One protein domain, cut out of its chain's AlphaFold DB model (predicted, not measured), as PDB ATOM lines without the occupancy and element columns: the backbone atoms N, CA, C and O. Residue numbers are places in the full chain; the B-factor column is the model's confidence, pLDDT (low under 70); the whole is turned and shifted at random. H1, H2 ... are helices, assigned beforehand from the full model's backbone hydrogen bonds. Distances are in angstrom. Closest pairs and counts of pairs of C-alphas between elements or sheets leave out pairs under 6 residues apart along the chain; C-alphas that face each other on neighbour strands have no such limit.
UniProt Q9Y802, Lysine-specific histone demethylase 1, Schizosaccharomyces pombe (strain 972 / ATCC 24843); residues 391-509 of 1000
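This is residues 391 to 509 of the 1000 residues of the protein "Lysine-specific histone demethylase 1" of Schizosaccharomyces pombe (strain 972 / ATCC 24843) (UniProt Q9Y802). Helix H1 runs through the core, H3 alongside it, H4 and H5 crossing it steeply, and short H6 packed on H1 and H5; H2 lies out at one end. The printed part has 119 residues, six named helices, H1 to H6, and no named strand: all helix, compact, radius of gyration of the C-alphas 13.6 A, spans 41 by 33 by 28 A.

H1, residues 391 to 409, starts at C-alpha 391 (-29.534, -41.154, 40.152) and measures 26.7 A. H2 is 417 to 420, H3 423 to 433, H4 451 to 466, H5 470 to 487, 25.8 A, and H6 502 to 506, ending at C-alpha 506 (-37.707, -27.143, 41.184).

The hub H1 touches H3, closest C-alphas Ala 409 and Pro 423, 5.6 A, at a shallow tilt of 10 degrees, opposite ways. H1 touches H5 with residues 393 to 400 alone, closest C-alphas Ile 396 and Phe 476, 6.6 A, at a steep tilt of 51 degrees. Every O i to N i+4 pair is within hydrogen-bond range in H1, H3, H4 and H5; H6 has 0 of 1, but 2 of 2 O i to N i+3.

The printed part has no cut; links H3 to H4 and H5 to H6 are long. Residues 411 to 421 and 497 to 509 have pLDDT under 70.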
ATOM      1  N   GLU A 391     -30.589 -41.676  39.276       90.76
ATOM      2  CA  GLU A 391     -29.534 -41.154  40.152       90.76
ATOM      3  C   GLU A 391     -28.655 -40.145  39.400       90.76
ATOM      4  O   GLU A 391     -28.321 -39.084  39.934       90.76
ATOM      5  N   HIS A 392     -28.369 -40.417  38.123       92.98
ATOM      6  CA  HIS A 392     -27.665 -39.482  37.245       92.98
ATOM      7  C   HIS A 392     -28.446 -38.170  37.066       92.98
ATOM      8  O   HIS A 392     -27.894 -37.091  37.295       92.98
ATOM      9  N   VAL A 393     -29.744 -38.238  36.746       92.95
ATOM     10  CA  VAL A 393     -30.597 -37.035  36.634       92.95
ATOM     11  C   VAL A 393     -30.618 -36.252  37.949       92.95
ATOM     12  O   VAL A 393     -30.432 -35.036  37.945       92.95
ATOM     13  N   GLN A 394     -30.776 -36.942  39.083       89.31
ATOM     14  CA  GLN A 394     -30.792 -36.329  40.414       89.31
ATOM     15  C   GLN A 394     -29.462 -35.659  40.777       89.31
ATOM     16  O   GLN A 394     -29.451 -34.616  41.430       89.31
ATOM     17  N   ARG A 395     -28.329 -36.210  40.337       89.71
ATOM     18  CA  ARG A 395     -27.018 -35.588  40.546       89.71
ATOM     19  C   ARG A 395     -26.907 -34.240  39.827       89.71
ATOM     20  O   ARG A 395     -26.469 -33.272  40.443       89.71
ATOM     21  N   ILE A 396     -27.319 -34.165  38.559       91.96
ATOM     22  CA  ILE A 396     -27.309 -32.902  37.795       91.96
ATOM     23  C   ILE A 396     -28.364 -31.926  38.328       91.96
ATOM     24  O   ILE A 396     -28.103 -30.729  38.410       91.96
ATOM     25  N   PHE A 397     -29.515 -32.433  38.769       90.53
ATOM     26  CA  PHE A 397     -30.543 -31.632  39.426       90.53
ATOM     27  C   PHE A 397     -30.013 -30.904  40.666       90.53
ATOM     28  O   PHE A 397     -30.181 -29.695  40.774       90.53
ATOM     29  N   ARG A 398     -29.326 -31.604  41.582       88.41
ATOM     30  CA  ARG A 398     -28.793 -30.981  42.810       88.41
ATOM     31  C   ARG A 398     -27.763 -29.890  42.527       88.41
ATOM     32  O   ARG A 398     -27.711 -28.902  43.250       88.41
ATOM     33  N   LEU A 399     -26.958 -30.058  41.478       88.84
ATOM     34  CA  LEU A 399     -26.073 -28.998  41.002       88.84
ATOM     35  C   LEU A 399     -26.875 -27.782  40.531       88.84
ATOM     36  O   LEU A 399     -26.564 -26.652  40.901       88.84
ATOM     37  N   PHE A 400     -27.869 -28.020  39.676       90.64
ATOM     38  CA  PHE A 400     -28.699 -26.963  39.116       90.64
ATOM     39  C   PHE A 400     -29.436 -26.196  40.228       90.64
ATOM     40  O   PHE A 400     -29.416 -24.968  40.240       90.64
ATOM     41  N   ASP A 401     -29.980 -26.911  41.217       87.28
ATOM     42  CA  ASP A 401     -30.600 -26.346  42.422       87.28
ATOM     43  C   ASP A 401     -29.621 -25.497  43.250       87.28
ATOM     44  O   ASP A 401     -29.952 -24.383  43.656       87.28
ATOM     45  N   ALA A 402     -28.380 -25.960  43.442       86.91
ATOM     46  CA  ALA A 402     -27.356 -25.183  44.141       86.91
ATOM     47  C   ALA A 402     -27.042 -23.857  43.423       86.91
ATOM     48  O   ALA A 402     -26.923 -22.817  44.074       86.91
ATOM     49  N   LEU A 403     -26.953 -23.871  42.087       89.64
ATOM     50  CA  LEU A 403     -26.746 -22.655  41.293       89.64
ATOM     51  C   LEU A 403     -27.930 -21.687  41.403       89.64
ATOM     52  O   LEU A 403     -27.712 -20.486  41.560       89.64
ATOM     53  N   LEU A 404     -29.172 -22.185  41.357       87.87
ATOM     54  CA  LEU A 404     -30.355 -21.338  41.542       87.87
ATOM     55  C   LEU A 404     -30.413 -20.727  42.941       87.87
ATOM     56  O   LEU A 404     -30.698 -19.534  43.073       87.87
ATOM     57  N   PHE A 405     -30.092 -21.517  43.967       84.20
ATOM     58  CA  PHE A 405     -29.982 -21.031  45.335       84.20
ATOM     59  C   PHE A 405     -28.996 -19.861  45.417       84.20
ATOM     60  O   PHE A 405     -29.357 -18.799  45.924       84.20
ATOM     61  N   TYR A 406     -27.794 -20.019  44.859       85.56
ATOM     62  CA  TYR A 406     -26.781 -18.966  44.861       85.56
ATOM     63  C   TYR A 406     -27.234 -17.716  44.093       85.56
ATOM     64  O   TYR A 406     -27.094 -16.597  44.592       85.56
ATOM     65  N   PHE A 407     -27.853 -17.901  42.923       86.18
ATOM     66  CA  PHE A 407     -28.395 -16.804  42.122       86.18
ATOM     67  C   PHE A 407     -29.456 -15.993  42.874       86.18
ATOM     68  O   PHE A 407     -29.437 -14.765  42.850       86.18
ATOM     69  N   ASN A 408     -30.379 -16.671  43.556       77.34
ATOM     70  CA  ASN A 408     -31.456 -16.016  44.291       77.34
ATOM     71  C   ASN A 408     -30.952 -15.360  45.590       77.34
ATOM     72  O   ASN A 408     -31.355 -14.248  45.940       77.34
ATOM     73  N   ALA A 409     -30.045 -16.028  46.304       75.25
ATOM     74  CA  ALA A 409     -29.544 -15.559  47.588       75.25
ATOM     75  C   ALA A 409     -28.600 -14.347  47.467       75.25
ATOM     76  O   ALA A 409     -28.566 -13.523  48.382       75.25
ATOM     77  N   SER A 410     -27.916 -14.168  46.331       72.39
ATOM     78  CA  SER A 410     -27.020 -13.023  46.096       72.39
ATOM     79  C   SER A 410     -27.735 -11.660  46.040       72.39
ATOM     80  O   SER A 410     -27.126 -10.625  46.315       72.39
ATOM     81  N   ALA A 411     -29.040 -11.636  45.739       64.63
ATOM     82  CA  ALA A 411     -29.861 -10.420  45.764       64.63
ATOM     83  C   ALA A 411     -30.393 -10.065  47.154       64.63
ATOM     84  O   ALA A 411     -30.695  -8.907  47.455       64.63
ATOM     85  N   SER A 412     -30.537 -11.076  48.008       57.68
ATOM     86  CA  SER A 412     -31.123 -10.943  49.331       57.68
ATOM     87  C   SER A 412     -30.103 -10.303  50.279       57.68
ATOM     88  O   SER A 412     -29.296 -10.975  50.922       57.68
ATOM     89  N   LYS A 413     -30.199  -8.981  50.463       50.60
ATOM     90  CA  LYS A 413     -29.604  -8.278  51.616       50.60
ATOM     91  C   LYS A 413     -30.359  -8.593  52.915       50.60
ATOM     92  O   LYS A 413     -30.619  -7.682  53.700       50.60
ATOM     93  N   GLN A 414     -30.775  -9.842  53.149       50.11
ATOM     94  CA  GLN A 414     -31.406 -10.192  54.418       50.11
ATOM     95  C   GLN A 414     -30.397  -9.936  55.543       50.11
ATOM     96  O   GLN A 414     -29.372 -10.619  55.597       50.11
ATOM     97  N   PRO A 415     -30.660  -8.976  56.447       47.49
ATOM     98  CA  PRO A 415     -29.648  -8.498  57.382       47.49
ATOM     99  C   PRO A 415     -29.316  -9.517  58.473       47.49
ATOM    100  O   PRO A 415     -28.339  -9.326  59.177       47.49
ATOM    101  N   LEU A 416     -30.106 -10.585  58.626       42.35
ATOM    102  CA  LEU A 416     -29.908 -11.590  59.671       42.35
ATOM    103  C   LEU A 416     -29.328 -12.905  59.142       42.35
ATOM    104  O   LEU A 416     -28.383 -13.402  59.736       42.35
ATOM    105  N   HIS A 417     -29.810 -13.453  58.021       43.82
ATOM    106  CA  HIS A 417     -29.286 -14.735  57.519       43.82
ATOM    107  C   HIS A 417     -27.862 -14.605  56.956       43.82
ATOM    108  O   HIS A 417     -27.024 -15.472  57.184       43.82
ATOM    109  N   SER A 418     -27.562 -13.467  56.313       42.81
ATOM    110  CA  SER A 418     -26.223 -13.158  55.790       42.81
ATOM    111  C   SER A 418     -25.153 -12.989  56.879       42.81
ATOM    112  O   SER A 418     -23.969 -13.112  56.578       42.81
ATOM    113  N   LEU A 419     -25.548 -12.744  58.137       45.92
ATOM    114  CA  LEU A 419     -24.629 -12.670  59.278       45.92
ATOM    115  C   LEU A 419     -24.251 -14.050  59.839       45.92
ATOM    116  O   LEU A 419     -23.212 -14.163  60.481       45.92
ATOM    117  N   ILE A 420     -25.089 -15.073  59.628       54.89
ATOM    118  CA  ILE A 420     -24.922 -16.412  60.221       54.89
ATOM    119  C   ILE A 420     -24.199 -17.340  59.248       54.89
ATOM    120  O   ILE A 420     -23.169 -17.915  59.587       54.89
ATOM    121  N   THR A 421     -24.718 -17.437  58.026       61.81
ATOM    122  CA  THR A 421     -24.101 -18.193  56.938       61.81
ATOM    123  C   THR A 421     -24.294 -17.365  55.674       61.81
ATOM    124  O   THR A 421     -25.418 -17.287  55.167       61.81
ATOM    125  N   PRO A 422     -23.240 -16.698  55.174       71.60
ATOM    126  CA  PRO A 422     -23.298 -16.000  53.902       71.60
ATOM    127  C   PRO A 422     -23.830 -16.941  52.808       71.60
ATOM    128  O   PRO A 422     -23.438 -18.114  52.798       71.60
ATOM    129  N   PRO A 423     -24.693 -16.470  51.890       73.12
ATOM    130  CA  PRO A 423     -25.162 -17.241  50.733       73.12
ATOM    131  C   PRO A 423     -24.066 -18.038  50.019       73.12
ATOM    132  O   PRO A 423     -24.268 -19.175  49.596       73.12
ATOM    133  N   GLU A 424     -22.883 -17.440  49.935       81.45
ATOM    134  CA  GLU A 424     -21.654 -18.003  49.398       81.45
ATOM    135  C   GLU A 424     -21.245 -19.304  50.102       81.45
ATOM    136  O   GLU A 424     -20.895 -20.288  49.454       81.45
ATOM    137  N   GLN A 425     -21.300 -19.321  51.435       80.85
ATOM    138  CA  GLN A 425     -20.932 -20.486  52.236       80.85
ATOM    139  C   GLN A 425     -21.979 -21.592  52.133       80.85
ATOM    140  O   GLN A 425     -21.611 -22.759  52.030       80.85
ATOM    141  N   GLU A 426     -23.270 -21.253  52.118       81.09
ATOM    142  CA  GLU A 426     -24.335 -22.251  51.954       81.09
ATOM    143  C   GLU A 426     -24.300 -22.883  50.553       81.09
ATOM    144  O   GLU A 426     -24.474 -24.096  50.409       81.09
ATOM    145  N   PHE A 427     -23.975 -22.097  49.522       85.45
ATOM    146  CA  PHE A 427     -23.720 -22.615  48.180       85.45
ATOM    147  C   PHE A 427     -22.545 -23.603  48.156       85.45
ATOM    148  O   PHE A 427     -22.694 -24.709  47.634       85.45
ATOM    149  N   ILE A 428     -21.410 -23.257  48.778       85.64
ATOM    150  CA  ILE A 428     -20.258 -24.168  48.902       85.64
ATOM    151  C   ILE A 428     -20.661 -25.449  49.642       85.64
ATOM    152  O   ILE A 428     -20.375 -26.542  49.165       85.64
ATOM    153  N   GLN A 429     -21.401 -25.342  50.750       85.13
ATOM    154  CA  GLN A 429     -21.886 -26.509  51.494       85.13
ATOM    155  C   GLN A 429     -22.797 -27.406  50.644       85.13
ATOM    156  O   GLN A 429     -22.679 -28.632  50.711       85.13
ATOM    157  N   LYS A 430     -23.686 -26.830  49.821       85.79
ATOM    158  CA  LYS A 430     -24.523 -27.593  48.879       85.79
ATOM    159  C   LYS A 430     -23.673 -28.326  47.832       85.79
ATOM    160  O   LYS A 430     -23.966 -29.484  47.534       85.79
ATOM    161  N   LEU A 431     -22.616 -27.697  47.309       85.43
ATOM    162  CA  LEU A 431     -21.673 -28.338  46.383       85.43
ATOM    163  C   LEU A 431     -20.854 -29.454  47.063       85.43
ATOM    164  O   LEU A 431     -20.723 -30.555  46.518       85.43
ATOM    165  N   ASP A 432     -20.386 -29.234  48.289       86.47
ATOM    166  CA  ASP A 432     -19.650 -30.235  49.067       86.47
ATOM    167  C   ASP A 432     -20.522 -31.466  49.373       86.47
ATOM    168  O   ASP A 432     -20.062 -32.605  49.265       86.47
ATOM    169  N   GLN A 433     -21.812 -31.265  49.672       83.97
ATOM    170  CA  GLN A 433     -22.780 -32.349  49.905       83.97
ATOM    171  C   GLN A 433     -23.002 -33.252  48.681       83.97
ATOM    172  O   GLN A 433     -23.389 -34.413  48.839       83.97
ATOM    173  N   ILE A 434     -22.754 -32.748  47.469       81.35
ATOM    174  CA  ILE A 434     -22.783 -33.540  46.226       81.35
ATOM    175  C   ILE A 434     -21.390 -34.024  45.794       81.35
ATOM    176  O   ILE A 434     -21.244 -34.631  44.731       81.35
ATOM    177  N   GLY A 435     -20.378 -33.812  46.643       81.56
ATOM    178  CA  GLY A 435     -18.999 -34.255  46.453       81.56
ATOM    179  C   GLY A 435     -18.191 -33.386  45.493       81.56
ATOM    180  O   GLY A 435     -17.227 -33.881  44.902       81.56
ATOM    181  N   TRP A 436     -18.611 -32.140  45.257       80.41
ATOM    182  CA  TRP A 436     -18.002 -31.238  44.279       80.41
ATOM    183  C   TRP A 436     -17.328 -30.067  44.987       80.41
ATOM    184  O   TRP A 436     -17.977 -29.129  45.426       80.41
ATOM    185  N   TYR A 437     -16.001 -30.105  45.048       83.71
ATOM    186  CA  TYR A 437     -15.197 -29.116  45.763       83.71
ATOM    187  C   TYR A 437     -14.713 -28.034  44.788       83.71
ATOM    188  O   TYR A 437     -13.658 -28.178  44.166       83.71
ATOM    189  N   ILE A 438     -15.507 -26.976  44.604       81.45
ATOM    190  CA  ILE A 438     -15.216 -25.880  43.662       81.45
ATOM    191  C   ILE A 438     -15.149 -24.551  44.418       81.45
ATOM    192  O   ILE A 438     -15.978 -24.276  45.279       81.45
ATOM    193  N   SER A 439     -14.165 -23.712  44.081       83.22
ATOM    194  CA  SER A 439     -14.080 -22.349  44.615       83.22
ATOM    195  C   SER A 439     -15.233 -21.491  44.099       83.22
ATOM    196  O   SER A 439     -15.535 -21.504  42.906       83.22
ATOM    197  N   ILE A 440     -15.816 -20.672  44.972       81.97
ATOM    198  CA  ILE A 440     -16.862 -19.720  44.592       81.97
ATOM    199  C   ILE A 440     -16.404 -18.703  43.540       81.97
ATOM    200  O   ILE A 440     -17.210 -18.243  42.737       81.97
ATOM    201  N   GLU A 441     -15.101 -18.412  43.478       84.00
ATOM    202  CA  GLU A 441     -14.505 -17.529  42.464       84.00
ATOM    203  C   GLU A 441     -14.732 -18.034  41.029       84.00
ATOM    204  O   GLU A 441     -14.636 -17.260  40.079       84.00
ATOM    205  N   ALA A 442     -15.064 -19.319  40.864       82.13
ATOM    206  CA  ALA A 442     -15.432 -19.900  39.580       82.13
ATOM    207  C   ALA A 442     -16.827 -19.454  39.090       82.13
ATOM    208  O   ALA A 442     -17.114 -19.571  37.903       82.13
ATOM    209  N   PHE A 443     -17.683 -18.925  39.972       85.56
ATOM    210  CA  PHE A 443     -19.064 -18.535  39.669       85.56
ATOM    211  C   PHE A 443     -19.290 -17.036  39.921       85.56
ATOM    212  O   PHE A 443     -20.000 -16.659  40.860       85.56
ATOM    213  N   PRO A 444     -18.686 -16.145  39.109       84.21
ATOM    214  CA  PRO A 444     -18.937 -14.716  39.226       84.21
ATOM    215  C   PRO A 444     -20.410 -14.418  38.923       84.21
ATOM    216  O   PRO A 444     -20.955 -14.906  37.935       84.21
ATOM    217  N   LEU A 445     -21.036 -13.600  39.770       83.13
ATOM    218  CA  LEU A 445     -22.410 -13.140  39.596       83.13
ATOM    219  C   LEU A 445     -22.493 -11.643  39.899       83.13
ATOM    220  O   LEU A 445     -22.178 -11.197  41.004       83.13
ATOM    221  N   GLN A 446     -22.897 -10.862  38.906       80.53
ATOM    222  CA  GLN A 446     -23.220  -9.448  39.045       80.53
ATOM    223  C   GLN A 446     -24.737  -9.273  39.174       80.53
ATOM    224  O   GLN A 446     -25.515 -10.032  38.613       80.53
ATOM    225  N   ILE A 447     -25.175  -8.198  39.835       73.51
ATOM    226  CA  ILE A 447     -26.609  -7.876  40.009       73.51
ATOM    227  C   ILE A 447     -27.349  -7.732  38.663       73.51
ATOM    228  O   ILE A 447     -28.560  -7.908  38.594       73.51
ATOM    229  N   LYS A 448     -26.628  -7.386  37.591       81.16
ATOM    230  CA  LYS A 448     -27.191  -7.209  36.246       81.16
ATOM    231  C   LYS A 448     -27.209  -8.486  35.413       81.16
ATOM    232  O   LYS A 448     -27.825  -8.459  34.352       81.16
ATOM    233  N   ASP A 449     -26.519  -9.536  35.850       86.29
ATOM    234  CA  ASP A 449     -26.452 -10.775  35.086       86.29
ATOM    235  C   ASP A 449     -27.829 -11.430  35.099       86.29
ATOM    236  O   ASP A 449     -28.468 -11.576  36.147       86.29
ATOM    237  N   THR A 450     -28.288 -11.828  33.924       89.36
ATOM    238  CA  THR A 450     -29.544 -12.567  33.808       89.36
ATOM    239  C   THR A 450     -29.346 -14.009  34.267       89.36
ATOM    240  O   THR A 450     -28.239 -14.554  34.231       89.36
ATOM    241  N   LEU A 451     -30.427 -14.681  34.655       89.04
ATOM    242  CA  LEU A 451     -30.372 -16.092  35.016       89.04
ATOM    243  C   LEU A 451     -29.892 -16.952  33.838       89.04
ATOM    244  O   LEU A 451     -29.147 -17.909  34.036       89.04
ATOM    245  N   SER A 452     -30.277 -16.588  32.612       91.73
ATOM    246  CA  SER A 452     -29.792 -17.238  31.388       91.73
ATOM    247  C   SER A 452     -28.267 -17.145  31.255       91.73
ATOM    248  O   SER A 452     -27.598 -18.169  31.088       91.73
ATOM    249  N   GLU A 453     -27.707 -15.937  31.385       92.76
ATOM    250  CA  GLU A 453     -26.260 -15.694  31.307       92.76
ATOM    251  C   GLU A 453     -25.512 -16.408  32.432       92.76
ATOM    252  O   GLU A 453     -24.521 -17.095  32.177       92.76
ATOM    253  N   PHE A 454     -26.010 -16.305  33.665       93.46
ATOM    254  CA  PHE A 454     -25.399 -16.948  34.822       93.46
ATOM    255  C   PHE A 454     -25.364 -18.474  34.675       93.46
ATOM    256  O   PHE A 454     -24.309 -19.089  34.867       93.46
ATOM    257  N   LEU A 455     -26.479 -19.101  34.285       93.38
ATOM    258  CA  LEU A 455     -26.535 -20.551  34.078       93.38
ATOM    259  C   LEU A 455     -25.662 -20.991  32.897       93.38
ATOM    260  O   LEU A 455     -24.995 -22.021  32.997       93.38
ATOM    261  N   GLY A 456     -25.612 -20.213  31.811       92.82
ATOM    262  CA  GLY A 456     -24.733 -20.485  30.669       92.82
ATOM    263  C   GLY A 456     -23.245 -20.415  31.036       92.82
ATOM    264  O   GLY A 456     -22.478 -21.333  30.736       92.82
ATOM    265  N   ASN A 457     -22.839 -19.367  31.755       92.48
ATOM    266  CA  ASN A 457     -21.467 -19.201  32.243       92.48
ATOM    267  C   ASN A 457     -21.088 -20.290  33.254       92.48
ATOM    268  O   ASN A 457     -19.987 -20.848  33.191       92.48
ATOM    269  N   SER A 458     -22.017 -20.642  34.145       91.30
ATOM    270  CA  SER A 458     -21.838 -21.724  35.113       91.30
ATOM    271  C   SER A 458     -21.666 -23.069  34.409       91.30
ATOM    272  O   SER A 458     -20.730 -23.798  34.730       91.30
ATOM    273  N   ALA A 459     -22.486 -23.384  33.401       90.72
ATOM    274  CA  ALA A 459     -22.366 -24.618  32.623       90.72
ATOM    275  C   ALA A 459     -21.004 -24.728  31.912       90.72
ATOM    276  O   ALA A 459     -20.356 -25.778  31.971       90.72
ATOM    277  N   ASN A 460     -20.519 -23.639  31.306       91.68
ATOM    278  CA  ASN A 460     -19.190 -23.593  30.682       91.68
ATOM    279  C   ASN A 460     -18.073 -23.837  31.706       91.68
ATOM    280  O   ASN A 460     -17.164 -24.640  31.476       91.68
ATOM    281  N   THR A 461     -18.174 -23.191  32.867       89.63
ATOM    282  CA  THR A 461     -17.221 -23.348  33.970       89.63
ATOM    283  C   THR A 461     -17.203 -24.787  34.474       89.63
ATOM    284  O   THR A 461     -16.143 -25.410  34.545       89.63
ATOM    285  N   LEU A 462     -18.372 -25.365  34.741       87.55
ATOM    286  CA  LEU A 462     -18.519 -26.746  35.195       87.55
ATOM    287  C   LEU A 462     -17.996 -27.749  34.164       87.55
ATOM    288  O   LEU A 462     -17.346 -28.723  34.534       87.55
ATOM    289  N   THR A 463     -18.199 -27.491  32.873       90.62
ATOM    290  CA  THR A 463     -17.619 -28.311  31.797       90.62
ATOM    291  C   THR A 463     -16.095 -28.302  31.855       90.62
ATOM    292  O   THR A 463     -15.466 -29.351  31.713       90.62
ATOM    293  N   SER A 464     -15.494 -27.136  32.113       89.35
ATOM    294  CA  SER A 464     -14.039 -26.996  32.213       89.35
ATOM    295  C   SER A 464     -13.445 -27.646  33.470       89.35
ATOM    296  O   SER A 464     -12.373 -28.240  33.389       89.35
ATOM    297  N   LEU A 465     -14.148 -27.573  34.607       87.30
ATOM    298  CA  LEU A 465     -13.648 -28.030  35.910       87.30
ATOM    299  C   LEU A 465     -13.970 -29.498  36.211       87.30
ATOM    300  O   LEU A 465     -13.154 -30.194  36.808       87.30
ATOM    301  N   LEU A 466     -15.159 -29.965  35.824       83.96
ATOM    302  CA  LEU A 466     -15.677 -31.294  36.171       83.96
ATOM    303  C   LEU A 466     -15.739 -32.257  34.988       83.96
ATOM    304  O   LEU A 466     -16.131 -33.408  35.172       83.96
ATOM    305  N   HIS A 467     -15.385 -31.800  33.784       85.99
ATOM    306  CA  HIS A 467     -15.498 -32.582  32.553       85.99
ATOM    307  C   HIS A 467     -16.917 -33.126  32.326       85.99
ATOM    308  O   HIS A 467     -17.092 -34.312  32.042       85.99
ATOM    309  N   LEU A 468     -17.928 -32.254  32.460       88.99
ATOM    310  CA  LEU A 468     -19.317 -32.607  32.153       88.99
ATOM    311  C   LEU A 468     -19.412 -33.227  30.752       88.99
ATOM    312  O   LEU A 468     -18.911 -32.684  29.765       88.99
ATOM    313  N   THR A 469     -20.048 -34.389  30.678       92.25
ATOM    314  CA  THR A 469     -20.287 -35.109  29.429       92.25
ATOM    315  C   THR A 469     -21.359 -34.411  28.594       92.25
ATOM    316  O   THR A 469     -22.135 -33.590  29.082       92.25
ATOM    317  N   VAL A 470     -21.470 -34.786  27.316       91.23
ATOM    318  CA  VAL A 470     -22.560 -34.306  26.445       91.23
ATOM    319  C   VAL A 470     -23.936 -34.624  27.044       91.23
ATOM    320  O   VAL A 470     -24.861 -33.827  26.914       91.23
ATOM    321  N   LEU A 471     -24.074 -35.768  27.722       92.63
ATOM    322  CA  LEU A 471     -25.309 -36.147  28.405       92.63
ATOM    323  C   LEU A 471     -25.610 -35.210  29.584       92.63
ATOM    324  O   LEU A 471     -26.738 -34.737  29.696       92.63
ATOM    325  N   ASP A 472     -24.605 -34.894  30.407       93.46
ATOM    326  CA  ASP A 472     -24.753 -33.970  31.541       93.46
ATOM    327  C   ASP A 472     -25.248 -32.598  31.079       93.46
ATOM    328  O   ASP A 472     -26.181 -32.041  31.657       93.46
ATOM    329  N   LEU A 473     -24.669 -32.084  29.989       92.59
ATOM    330  CA  LEU A 473     -25.059 -30.804  29.400       92.59
ATOM    331  C   LEU A 473     -26.488 -30.823  28.860       92.59
ATOM    332  O   LEU A 473     -27.233 -29.871  29.075       92.59
ATOM    333  N   LYS A 474     -26.915 -31.916  28.218       92.84
ATOM    334  CA  LYS A 474     -28.303 -32.055  27.754       92.84
ATOM    335  C   LYS A 474     -29.304 -32.118  28.911       92.84
ATOM    336  O   LYS A 474     -30.390 -31.556  28.790       92.84
ATOM    337  N   ILE A 475     -28.955 -32.776  30.020       94.41
ATOM    338  CA  ILE A 475     -29.787 -32.797  31.237       94.41
ATOM    339  C   ILE A 475     -29.856 -31.391  31.854       94.41
ATOM    340  O   ILE A 475     -30.933 -30.943  32.243       94.41
ATOM    341  N   PHE A 476     -28.732 -30.674  31.908       93.52
ATOM    342  CA  PHE A 476     -28.677 -29.299  32.410       93.52
ATOM    343  C   PHE A 476     -29.544 -28.343  31.573       93.52
ATOM    344  O   PHE A 476     -30.337 -27.581  32.125       93.52
ATOM    345  N   GLU A 477     -29.455 -28.419  30.242       92.21
ATOM    346  CA  GLU A 477     -30.306 -27.633  29.338       92.21
ATOM    347  C   GLU A 477     -31.791 -27.993  29.475       92.21
ATOM    348  O   GLU A 477     -32.640 -27.102  29.446       92.21
ATOM    349  N   TRP A 478     -32.125 -29.263  29.727       93.13
ATOM    350  CA  TRP A 478     -33.503 -29.650  30.035       93.13
ATOM    351  C   TRP A 478     -34.033 -28.952  31.297       93.13
ATOM    352  O   TRP A 478     -35.161 -28.465  31.296       93.13
ATOM    353  N   PHE A 479     -33.227 -28.837  32.360       92.05
ATOM    354  CA  PHE A 479     -33.634 -28.108  33.569       92.05
ATOM    355  C   PHE A 479     -33.794 -26.599  33.337       92.05
ATOM    356  O   PHE A 479     -34.697 -25.994  33.921       92.05
ATOM    357  N   LYS A 480     -32.996 -25.989  32.449       91.06
ATOM    358  CA  LYS A 480     -33.214 -24.596  32.010       91.06
ATOM    359  C   LYS A 480     -34.557 -24.441  31.304       91.06
ATOM    360  O   LYS A 480     -35.312 -23.520  31.615       91.06
ATOM    361  N   GLU A 481     -34.876 -25.350  30.388       88.80
ATOM    362  CA  GLU A 481     -36.162 -25.351  29.689       88.80
ATOM    363  C   GLU A 481     -37.329 -25.576  30.661       88.80
ATOM    364  O   GLU A 481     -38.317 -24.842  30.612       88.80
ATOM    365  N   TYR A 482     -37.183 -26.507  31.610       88.81
ATOM    366  CA  TYR A 482     -38.155 -26.734  32.678       88.81
ATOM    367  C   TYR A 482     -38.423 -25.491  33.511       88.81
ATOM    368  O   TYR A 482     -39.585 -25.151  33.753       88.81
ATOM    369  N   LEU A 483     -37.366 -24.795  33.921       86.52
ATOM    370  CA  LEU A 483     -37.496 -23.572  34.693       86.52
ATOM    371  C   LEU A 483     -38.179 -22.471  33.873       86.52
ATOM    372  O   LEU A 483     -39.089 -21.821  34.380       86.52
ATOM    373  N   SER A 484     -37.808 -22.306  32.599       83.79
ATOM    374  CA  SER A 484     -38.429 -21.317  31.708       83.79
ATOM    375  C   SER A 484     -39.919 -21.595  31.478       83.79
ATOM    376  O   SER A 484     -40.731 -20.675  31.582       83.79
ATOM    377  N   GLN A 485     -40.301 -22.857  31.236       80.03
ATOM    378  CA  GLN A 485     -41.706 -23.250  31.074       80.03
ATOM    379  C   GLN A 485     -42.493 -23.086  32.385       80.03
ATOM    380  O   GLN A 485     -43.588 -22.527  32.369       80.03
ATOM    381  N   SER A 486     -41.922 -23.494  33.524       77.91
ATOM    382  CA  SER A 486     -42.572 -23.398  34.845       77.91
ATOM    383  C   SER A 486     -42.767 -21.954  35.306       77.91
ATOM    384  O   SER A 486     -43.793 -21.630  35.898       77.91
ATOM    385  N   LEU A 487     -41.802 -21.080  35.016       74.03
ATOM    386  CA  LEU A 487     -41.904 -19.642  35.266       74.03
ATOM    387  C   LEU A 487     -42.760 -18.909  34.238       74.03
ATOM    388  O   LEU A 487     -43.101 -17.748  34.446       74.03
ATOM    389  N   SER A 488     -43.042 -19.547  33.102       73.98
ATOM    390  CA  SER A 488     -43.648 -18.901  31.939       73.98
ATOM    391  C   SER A 488     -42.837 -17.721  31.379       73.98
ATOM    392  O   SER A 488     -43.373 -16.954  30.586       73.98
ATOM    393  N   VAL A 489     -41.555 -17.567  31.743       72.46
ATOM    394  CA  VAL A 489     -40.695 -16.412  31.415       72.46
ATOM    395  C   VAL A 489     -39.426 -16.837  30.681       72.46
ATOM    396  O   VAL A 489     -38.897 -17.929  30.892       72.46
ATOM    397  N   SER A 490     -38.915 -15.958  29.810       80.01
ATOM    398  CA  SER A 490     -37.543 -16.112  29.312       80.01
ATOM    399  C   SER A 490     -36.570 -15.930  30.475       80.01
ATOM    400  O   SER A 490     -36.673 -14.948  31.209       80.01
ATOM    401  N   LEU A 491     -35.599 -16.833  30.626       85.88
ATOM    402  CA  LEU A 491     -34.578 -16.718  31.675       85.88
ATOM    403  C   LEU A 491     -33.678 -15.478  31.489       85.88
ATOM    404  O   LEU A 491     -32.994 -15.076  32.424       85.88
ATOM    405  N   GLU A 492     -33.699 -14.849  30.309       87.17
ATOM    406  CA  GLU A 492     -33.039 -13.561  30.018       87.17
ATOM    407  C   GLU A 492     -33.727 -12.370  30.708       87.17
ATOM    408  O   GLU A 492     -33.144 -11.301  30.859       87.17
ATOM    409  N   ASN A 493     -34.968 -12.551  31.163       78.26
ATOM    410  CA  ASN A 493     -35.728 -11.526  31.877       78.26
ATOM    411  C   ASN A 493     -35.740 -11.755  33.396       78.26
ATOM    412  O   ASN A 493     -36.438 -11.039  34.111       78.26
ATOM    413  N   VAL A 494     -34.989 -12.739  33.897       79.61
ATOM    414  CA  VAL A 494     -34.907 -13.062  35.325       79.61
ATOM    415  C   VAL A 494     -33.576 -12.570  35.876       79.61
ATOM    416  O   VAL A 494     -32.527 -12.986  35.392       79.61
ATOM    417  N   TYR A 495     -33.619 -11.720  36.899       79.94
ATOM    418  CA  TYR A 495     -32.446 -11.145  37.560       79.94
ATOM    419  C   TYR A 495     -32.387 -11.626  39.014       79.94
ATOM    420  O   TYR A 495     -33.395 -12.122  39.542       79.94
ATOM    421  N   PRO A 496     -31.232 -11.493  39.690       76.58
ATOM    422  CA  PRO A 496     -31.134 -11.795  41.108       76.58
ATOM    423  C   PRO A 496     -32.225 -11.042  41.890       76.58
ATOM    424  O   PRO A 496     -32.324  -9.818  41.824       76.58
ATOM    425  N   GLY A 497     -33.058 -11.780  42.629       69.10
ATOM    426  CA  GLY A 497     -34.136 -11.226  43.458       69.10
ATOM    427  C   GLY A 497     -35.448 -10.911  42.731       69.10
ATOM    428  O   GLY A 497     -36.425 -10.589  43.403       69.10
ATOM    429  N   SER A 498     -35.521 -11.050  41.399       68.52
ATOM    430  CA  SER A 498     -36.762 -10.797  40.640       68.52
ATOM    431  C   SER A 498     -37.911 -11.727  41.032       68.52
ATOM    432  O   SER A 498     -39.074 -11.343  40.941       68.52
ATOM    433  N   ILE A 499     -37.599 -12.964  41.425       67.55
ATOM    434  CA  ILE A 499     -38.587 -13.984  41.783       67.55
ATOM    435  C   ILE A 499     -38.207 -14.542  43.154       67.55
ATOM    436  O   ILE A 499     -37.358 -15.440  43.240       67.55
ATOM    437  N   PRO A 500     -38.820 -14.032  44.237       61.03
ATOM    438  CA  PRO A 500     -38.677 -14.636  45.548       61.03
ATOM    439  C   PRO A 500     -39.067 -16.115  45.473       61.03
ATOM    440  O   PRO A 500     -40.136 -16.467  44.977       61.03
ATOM    441  N   ASN A 501     -38.197 -16.979  45.993       61.79
ATOM    442  CA  ASN A 501     -38.396 -18.428  46.055       61.79
ATOM    443  C   ASN A 501     -38.357 -19.169  44.703       61.79
ATOM    444  O   ASN A 501     -39.042 -20.179  44.531       61.79
ATOM    445  N   LEU A 502     -37.509 -18.721  43.770       68.77
ATOM    446  CA  LEU A 502     -37.224 -19.400  42.496       68.77
ATOM    447  C   LEU A 502     -37.009 -20.926  42.646       68.77
ATOM    448  O   LEU A 502     -37.527 -21.704  41.844       68.77
ATOM    449  N   ASN A 503     -36.317 -21.358  43.708       58.12
ATOM    450  CA  ASN A 503     -36.028 -22.771  43.992       58.12
ATOM    451  C   ASN A 503     -37.284 -23.627  44.238       58.12
ATOM    452  O   ASN A 503     -37.283 -24.823  43.946       58.12
ATOM    453  N   LEU A 504     -38.390 -23.043  44.726       65.18
ATOM    454  CA  LEU A 504     -39.626 -23.796  44.998       65.18
ATOM    455  C   LEU A 504     -40.206 -24.437  43.733       65.18
ATOM    456  O   LEU A 504     -40.889 -25.460  43.806       65.18
ATOM    457  N   LEU A 505     -39.916 -23.869  42.561       64.88
ATOM    458  CA  LEU A 505     -40.378 -24.387  41.275       64.88
ATOM    459  C   LEU A 505     -39.667 -25.680  40.873       64.88
ATOM    460  O   LEU A 505     -40.237 -26.479  40.133       64.88
ATOM    461  N   LEU A 506     -38.465 -25.916  41.395       66.91
ATOM    462  CA  LEU A 506     -37.707 -27.143  41.184       66.91
ATOM    463  C   LEU A 506     -38.074 -28.270  42.156       66.91
ATOM    464  O   LEU A 506     -37.676 -29.410  41.937       66.91
ATOM    465  N   GLY A 507     -38.888 -27.994  43.178       55.21
ATOM    466  CA  GLY A 507     -39.347 -29.015  44.115       55.21
ATOM    467  C   GLY A 507     -38.441 -29.220  45.328       55.21
ATOM    468  O   GLY A 507     -38.323 -30.355  45.792       55.21
ATOM    469  N   GLU A 508     -37.867 -28.147  45.894       57.22
ATOM    470  CA  GLU A 508     -37.505 -28.154  47.324       57.22
ATOM    471  C   GLU A 508     -38.700 -28.687  48.145       57.22
ATOM    472  O   GLU A 508     -39.839 -28.477  47.732       57.22
ATOM    473  N   ASN A 509     -38.440 -29.400  49.258       58.93
ATOM    474  CA  ASN A 509     -39.366 -30.220  50.079       58.93
ATOM    475  C   ASN A 509     -40.616 -29.488  50.630       58.93
ATOM    476  O   ASN A 509     -40.895 -29.485  51.832       58.93
TER     477      ASN A 509